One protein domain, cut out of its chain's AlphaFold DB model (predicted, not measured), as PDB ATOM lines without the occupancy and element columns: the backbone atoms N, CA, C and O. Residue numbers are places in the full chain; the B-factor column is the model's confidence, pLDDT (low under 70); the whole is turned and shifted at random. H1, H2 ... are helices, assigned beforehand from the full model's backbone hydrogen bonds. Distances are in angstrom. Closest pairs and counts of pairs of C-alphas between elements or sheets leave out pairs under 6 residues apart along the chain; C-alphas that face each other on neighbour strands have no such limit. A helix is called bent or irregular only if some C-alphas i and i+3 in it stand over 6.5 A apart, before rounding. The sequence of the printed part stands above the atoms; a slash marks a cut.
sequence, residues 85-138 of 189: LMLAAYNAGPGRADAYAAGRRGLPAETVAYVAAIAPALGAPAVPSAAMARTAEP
ATOM      1  N   LEU A  85      48.500  45.542  76.388       98.00
ATOM      2  CA  LEU A  85      49.126  44.233  76.217       98.00
ATOM      3  C   LEU A  85      48.508  43.485  75.035       98.00
ATOM      4  O   LEU A  85      49.248  42.916  74.239       98.00
ATOM      5  N   MET A  86      47.186  43.574  74.851       98.25
ATOM      6  CA  MET A  86      46.497  43.060  73.665       98.25
ATOM      7  C   MET A  86      47.068  43.653  72.368       98.25
ATOM      8  O   MET A  86      47.432  42.904  71.464       98.25
ATOM      9  N   LEU A  87      47.175  44.983  72.270       98.25
ATOM     10  CA  LEU A  87      47.716  45.665  71.087       98.25
ATOM     11  C   LEU A  87      49.212  45.377  70.876       98.25
ATOM     12  O   LEU A  87      49.645  45.160  69.746       98.25
ATOM     13  N   ALA A  88      50.000  45.323  71.954       98.25
ATOM     14  CA  ALA A  88      51.415  44.970  71.891       98.25
ATOM     15  C   ALA A  88      51.622  43.525  71.410       98.25
ATOM     16  O   ALA A  88      52.530  43.264  70.623       98.25
ATOM     17  N   ALA A  89      50.769  42.592  71.839       98.12
ATOM     18  CA  ALA A  89      50.786  41.202  71.398       98.12
ATOM     19  C   ALA A  89      50.294  41.030  69.953       98.12
ATOM     20  O   ALA A  89      50.812  40.176  69.233       98.12
ATOM     21  N   TYR A  90      49.332  41.854  69.520       98.19
ATOM     22  CA  TYR A  90      48.859  41.874  68.138       98.19
ATOM     23  C   TYR A  90      49.994  42.268  67.180       98.19
ATOM     24  O   TYR A  90      50.315  41.506  66.272       98.19
ATOM     25  N   ASN A  91      50.655  43.405  67.436       98.00
ATOM     26  CA  ASN A  91      51.729  43.937  66.590       98.00
ATOM     27  C   ASN A  91      53.062  43.171  66.722       98.00
ATOM     28  O   ASN A  91      53.718  42.901  65.722       98.00
ATOM     29  N   ALA A  92      53.481  42.821  67.942       96.31
ATOM     30  CA  ALA A  92      54.836  42.320  68.213       96.31
ATOM     31  C   ALA A  92      54.902  40.827  68.592       96.31
ATOM     32  O   ALA A  92      55.983  40.310  68.897       96.31
ATOM     33  N   GLY A  93      53.754  40.144  68.580       96.62
ATOM     34  CA  GLY A  93      53.584  38.740  68.941       96.62
ATOM     35  C   GLY A  93      53.398  38.505  70.452       96.62
ATOM     36  O   GLY A  93      54.029  39.180  71.275       96.62
ATOM     37  N   PRO A  94      52.589  37.503  70.856       97.12
ATOM     38  CA  PRO A  94      52.255  37.257  72.260       97.12
ATOM     39  C   PRO A  94      53.484  36.950  73.119       97.12
ATOM     40  O   PRO A  94      53.640  37.550  74.173       97.12
ATOM     41  N   GLY A  95      54.434  36.138  72.638       97.25
ATOM     42  CA  GLY A  95      55.653  35.812  73.396       97.25
ATOM     43  C   GLY A  95      56.498  37.033  73.791       97.25
ATOM     44  O   GLY A  95      57.172  37.027  74.824       97.25
ATOM     45  N   ARG A  96      56.439  38.117  73.004       97.06
ATOM     46  CA  ARG A  96      57.108  39.383  73.323       97.06
ATOM     47  C   ARG A  96      56.299  40.216  74.318       97.06
ATOM     48  O   ARG A  96      56.898  40.789  75.224       97.06
ATOM     49  N   ALA A  97      54.971  40.233  74.198       97.50
ATOM     50  CA  ALA A  97      54.091  40.842  75.194       97.50
ATOM     51  C   ALA A  97      54.163  40.121  76.556       97.50
ATOM     52  O   ALA A  97      54.192  40.787  77.584       97.50
ATOM     53  N   ASP A  98      54.302  38.791  76.579       97.81
ATOM     54  CA  ASP A  98      54.511  38.005  77.805       97.81
ATOM     55  C   ASP A  98      55.853  38.341  78.476       97.81
ATOM     56  O   ASP A  98      55.939  38.484  79.695       97.81
ATOM     57  N   ALA A  99      56.925  38.457  77.681       97.81
ATOM     58  CA  ALA A  99      58.242  38.849  78.180       97.81
ATOM     59  C   ALA A  99      58.243  40.281  78.734       97.81
ATOM     60  O   ALA A  99      58.919  40.545  79.724       97.81
ATOM     61  N   TYR A 100      57.461  41.174  78.126       97.12
ATOM     62  CA  TYR A 100      57.257  42.541  78.590       97.12
ATOM     63  C   TYR A 100      56.425  42.615  79.876       97.12
ATOM     64  O   TYR A 100      56.857  43.241  80.840       97.12
ATOM     65  N   ALA A 101      55.284  41.922  79.936       95.81
ATOM     66  CA  ALA A 101      54.433  41.865  81.126       95.81
ATOM     67  C   ALA A 101      55.168  41.290  82.351       95.81
ATOM     68  O   ALA A 101      54.882  41.670  83.481       95.81
ATOM     69  N   ALA A 102      56.149  40.412  82.125       96.75
ATOM     70  CA  ALA A 102      57.012  39.851  83.161       96.75
ATOM     71  C   ALA A 102      58.317  40.643  83.413       96.75
ATOM     72  O   ALA A 102      59.225  40.108  84.048       96.75
ATOM     73  N   GLY A 103      58.470  41.858  82.869       95.56
ATOM     74  CA  GLY A 103      59.653  42.712  83.070       95.56
ATOM     75  C   GLY A 103      60.964  42.183  82.465       95.56
ATOM     76  O   GLY A 103      62.031  42.735  82.717       95.56
ATOM     77  N   ARG A 104      60.921  41.113  81.657       95.69
ATOM     78  CA  ARG A 104      62.113  40.456  81.087       95.69
ATOM     79  C   ARG A 104      62.651  41.144  79.833       95.69
ATOM     80  O   ARG A 104      63.795  40.903  79.458       95.69
ATOM     81  N   ARG A 105      61.826  41.924  79.122       93.88
ATOM     82  CA  ARG A 105      62.214  42.590  77.866       93.88
ATOM     83  C   ARG A 105      61.313  43.784  77.539       93.88
ATOM     84  O   ARG A 105      60.099  43.640  77.529       93.88
ATOM     85  N   GLY A 106      61.902  44.916  77.155       94.50
ATOM     86  CA  GLY A 106      61.155  46.058  76.611       94.50
ATOM     87  C   GLY A 106      60.480  45.778  75.255       94.50
ATOM     88  O   GLY A 106      60.913  44.918  74.475       94.50
ATOM     89  N   LEU A 107      59.427  46.540  74.950       95.94
ATOM     90  CA  LEU A 107      58.796  46.548  73.625       95.94
ATOM     91  C   LEU A 107      59.645  47.338  72.603       95.94
ATOM     92  O   LEU A 107      60.349  48.271  72.987       95.94
ATOM     93  N   PRO A 108      59.582  47.003  71.297       95.62
ATOM     94  CA  PRO A 108      60.122  47.840  70.229       95.62
ATOM     95  C   PRO A 108      59.504  49.239  70.248       95.62
ATOM     96  O   PRO A 108      58.317  49.382  70.544       95.62
ATOM     97  N   ALA A 109      60.271  50.256  69.850       96.00
ATOM     98  CA  ALA A 109      59.766  51.625  69.733       96.00
ATOM     99  C   ALA A 109      58.546  51.721  68.791       96.00
ATOM    100  O   ALA A 109      57.585  52.419  69.104       96.00
ATOM    101  N   GLU A 110      58.552  50.955  67.696       94.75
ATOM    102  CA  GLU A 110      57.420  50.807  66.771       94.75
ATOM    103  C   GLU A 110      56.161  50.289  67.481       94.75
ATOM    104  O   GLU A 110      55.106  50.911  67.395       94.75
ATOM    105  N   THR A 111      56.271  49.211  68.261       97.19
ATOM    106  CA  THR A 111      55.152  48.652  69.035       97.19
ATOM    107  C   THR A 111      54.635  49.628  70.090       97.19
ATOM    108  O   THR A 111      53.428  49.726  70.298       97.19
ATOM    109  N   VAL A 112      55.516  50.385  70.752       97.44
ATOM    110  CA  VAL A 112      55.087  51.419  71.707       97.44
ATOM    111  C   VAL A 112      54.318  52.535  70.989       97.44
ATOM    112  O   VAL A 112      53.267  52.956  71.474       97.44
ATOM    113  N   ALA A 113      54.783  52.974  69.815       96.62
ATOM    114  CA  ALA A 113      54.076  53.952  68.987       96.62
ATOM    115  C   ALA A 113      52.721  53.418  68.481       96.62
ATOM    116  O   ALA A 113      51.719  54.130  68.548       96.62
ATOM    117  N   TYR A 114      52.664  52.152  68.060       96.50
ATOM    118  CA  TYR A 114      51.443  51.457  67.649       96.50
ATOM    119  C   TYR A 114      50.393  51.428  68.769       96.50
ATOM    120  O   TYR A 114      49.248  51.840  68.572       96.50
ATOM    121  N   VAL A 115      50.789  51.016  69.981       97.69
ATOM    122  CA  VAL A 115      49.892  51.014  71.147       97.69
ATOM    123  C   VAL A 115      49.424  52.434  71.473       97.69
ATOM    124  O   VAL A 115      48.236  52.633  71.717       97.69
ATOM    125  N   ALA A 116      50.318  53.427  71.442       95.69
ATOM    126  CA  ALA A 116      49.969  54.822  71.708       95.69
ATOM    127  C   ALA A 116      48.972  55.401  70.681       95.69
ATOM    128  O   ALA A 116      48.101  56.182  71.063       95.69
ATOM    129  N   ALA A 117      49.058  54.995  69.411       95.38
ATOM    130  CA  ALA A 117      48.158  55.442  68.348       95.38
ATOM    131  C   ALA A 117      46.738  54.853  68.453       95.38
ATOM    132  O   ALA A 117      45.772  55.505  68.052       95.38
ATOM    133  N   ILE A 118      46.596  53.629  68.977       96.56
ATOM    134  CA  ILE A 118      45.320  52.894  68.978       96.56
ATOM    135  C   ILE A 118      44.632  52.915  70.352       96.56
ATOM    136  O   ILE A 118      43.427  53.155  70.418       96.56
ATOM    137  N   ALA A 119      45.365  52.708  71.452       96.25
ATOM    138  CA  ALA A 119      44.793  52.496  72.788       96.25
ATOM    139  C   ALA A 119      43.776  53.570  73.255       96.25
ATOM    140  O   ALA A 119      42.736  53.165  73.785       96.25
ATOM    141  N   PRO A 120      43.976  54.888  73.010       94.44
ATOM    142  CA  PRO A 120      42.993  55.918  73.371       94.44
ATOM    143  C   PRO A 120      41.621  55.716  72.718       94.44
ATOM    144  O   PRO A 120      40.592  55.902  73.362       94.44
ATOM    145  N   ALA A 121      41.585  55.272  71.458       92.62
ATOM    146  CA  ALA A 121      40.339  55.022  70.732       92.62
ATOM    147  C   ALA A 121      39.633  53.719  71.152       92.62
ATOM    148  O   ALA A 121      38.498  53.476  70.744       92.62
ATOM    149  N   LEU A 122      40.304  52.880  71.949       93.25
ATOM    150  CA  LEU A 122      39.788  51.625  72.499       93.25
ATOM    151  C   LEU A 122      39.368  51.764  73.977       93.25
ATOM    152  O   LEU A 122      38.989  50.773  74.596       93.25
ATOM    153  N   GLY A 123      39.411  52.978  74.539       87.31
ATOM    154  CA  GLY A 123      38.990  53.274  75.914       87.31
ATOM    155  C   GLY A 123      40.081  53.115  76.978       87.31
ATOM    156  O   GLY A 123      39.809  53.327  78.156       87.31
ATOM    157  N   ALA A 124      41.319  52.790  76.597       78.44
ATOM    158  CA  ALA A 124      42.450  52.829  77.520       78.44
ATOM    159  C   ALA A 124      43.066  54.239  77.543       78.44
ATOM    160  O   ALA A 124      43.297  54.807  76.476       78.44
ATOM    161  N   PRO A 125      43.394  54.817  78.717       66.12
ATOM    162  CA  PRO A 125      43.947  56.172  78.789       66.12
ATOM    163  C   PRO A 125      45.263  56.287  78.006       66.12
ATOM    164  O   PRO A 125      45.966  55.293  77.813       66.12
ATOM    165  N   ALA A 126      45.663  57.482  77.581       59.47
ATOM    166  CA  ALA A 126      47.008  57.664  77.037       59.47
ATOM    167  C   ALA A 126      48.053  57.489  78.158       59.47
ATOM    168  O   ALA A 126      47.928  58.098  79.217       59.47
ATOM    169  N   VAL A 127      49.092  56.678  77.929       59.38
ATOM    170  CA  VAL A 127      50.335  56.734  78.724       59.38
ATOM    171  C   VAL A 127      51.447  57.299  77.848       59.38
ATOM    172  O   VAL A 127      51.487  56.979  76.657       59.38
ATOM    173  N   PRO A 128      52.369  58.110  78.397       59.34
ATOM    174  CA  PRO A 128      53.535  58.554  77.649       59.34
ATOM    175  C   PRO A 128      54.333  57.349  77.137       59.34
ATOM    176  O   PRO A 128      54.593  56.420  77.902       59.34
ATOM    177  N   SER A 129      54.779  57.387  75.878       57.91
ATOM    178  CA  SER A 129      55.604  56.331  75.254       57.91
ATOM    179  C   SER A 129      56.779  55.900  76.150       57.91
ATOM    180  O   SER A 129      57.006  54.713  76.389       57.91
ATOM    181  N   ALA A 130      57.442  56.871  76.786       57.81
ATOM    182  CA  ALA A 130      58.544  56.619  77.708       57.81
ATOM    183  C   ALA A 130      58.153  55.827  78.977       57.81
ATOM    184  O   ALA A 130      59.014  55.191  79.567       57.81
ATOM    185  N   ALA A 131      56.888  55.820  79.413       59.03
ATOM    186  CA  ALA A 131      56.445  54.973  80.525       59.03
ATOM    187  C   ALA A 131      56.366  53.491  80.117       59.03
ATOM    188  O   ALA A 131      56.793  52.631  80.879       59.03
ATOM    189  N   MET A 132      55.912  53.195  78.891       62.81
ATOM    190  CA  MET A 132      55.940  51.830  78.344       62.81
ATOM    191  C   MET A 132      57.350  51.365  77.954       62.81
ATOM    192  O   MET A 132      57.608  50.169  77.907       62.81
ATOM    193  N   ALA A 133      58.285  52.284  77.703       57.66
ATOM    194  CA  ALA A 133      59.692  51.936  77.506       57.66
ATOM    195  C   ALA A 133      60.442  51.634  78.826       57.66
ATOM    196  O   ALA A 133      61.451  50.934  78.802       57.66
ATOM    197  N   ARG A 134      59.975  52.160  79.971       56.34
ATOM    198  CA  ARG A 134      60.690  52.132  81.266       56.34
ATOM    199  C   ARG A 134      60.423  50.918  82.159       56.34
ATOM    200  O   ARG A 134      61.137  50.743  83.136       56.34
ATOM    201  N   THR A 135      59.483  50.033  81.837       50.94
ATOM    202  CA  THR A 135      59.224  48.791  82.607       50.94
ATOM    203  C   THR A 135      60.319  47.715  82.457       50.94
ATOM    204  O   THR A 135      60.107  46.555  82.798       50.94
ATOM    205  N   ALA A 136      61.498  48.100  81.962       47.88
ATOM    206  CA  ALA A 136      62.707  47.287  81.883       47.88
ATOM    207  C   ALA A 136      63.748  47.649  82.967       47.88
ATOM    208  O   ALA A 136      64.909  47.268  82.840       47.88
ATOM    209  N   GLU A 137      63.366  48.393  84.012       45.62
ATOM    210  CA  GLU A 137      64.233  48.635  85.170       45.62
ATOM    211  C   GLU A 137      64.101  47.465  86.170       45.62
ATOM    212  O   GLU A 137      63.032  47.282  86.761       45.62
ATOM    213  N   PRO A 138      65.137  46.617  86.344       56.31
ATOM    214  CA  PRO A 138      65.085  45.512  87.295       56.31
ATOM    215  C   PRO A 138      65.090  46.045  88.737       56.31
ATOM    216  O   PRO A 138      65.670  47.105  88.991       56.31
TER     217      PRO A 138
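This is residues 85 to 138 of the 189 residues of the protein "Lytic transglycosylase" of Sphingopyxis sp. H115 (UniProt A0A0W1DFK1). The longest helix, H3, runs through the middle of a small helical body, with a corner of two short helices, H1 and H2, on one side of it and a very short helix, H4, on another. H1 packs on both H2 and H3, while H2 reaches H3 through no contact of its own. The printed part has 54 residues with four named helices, in the order H1, H2, H3, H4, and no named strand: the class is all helix. It is compact, with a radius of gyration of the C-alphas of 10.3 A and spans of 30 by 20 by 17 A.

H1, residues 85 to 92, touches H2, residues 94 to 101; their closest C-alphas, those of Ala 89 and Ala 97, are 5.0 A apart. These two run opposite ways at a steep tilt of 51 degrees. H1 also touches H3, residues 109 to 122, the closest C-alphas being those of Leu 87 and Val 115, 5.8 A apart. H1 and H3 run opposite ways at a steep tilt of 44 degrees. H3 touches H4, residues 129 to 133, with the C-alphas of Val 112 and Ser 129 closest, at 6.1 A. H2 is apart from H3 and H4, and H1 is apart from H4. In H1, H2 and H4 every O i to N i+4 pair is within hydrogen-bond range; in H3 8 of 10 are.

H1 begins at C-alpha 85, (49.126, 44.233, 76.217), and is 10.0 A long; H2 is 10.2 A long. H3 measures 20.2 A, from C-alpha 109 at (59.766, 51.625, 69.733) to C-alpha 122 at (39.788, 51.625, 72.499). It is irregular: C-alphas 117 and 120 are 7.2 A apart. H4 is 6.4 A long and ends at C-alpha 133, (59.692, 51.936, 77.506).

The two C-alphas farthest apart, those of Ala 121 and Pro 138, are 31.3 A from each other. The printed part has no cut. The link from H1 to H2 is tight, those from H2 to H3 and from H3 to H4 are short, and no link is long. Mean pLDDT of the printed part is 85.7, with residues 125 to 138 under 70.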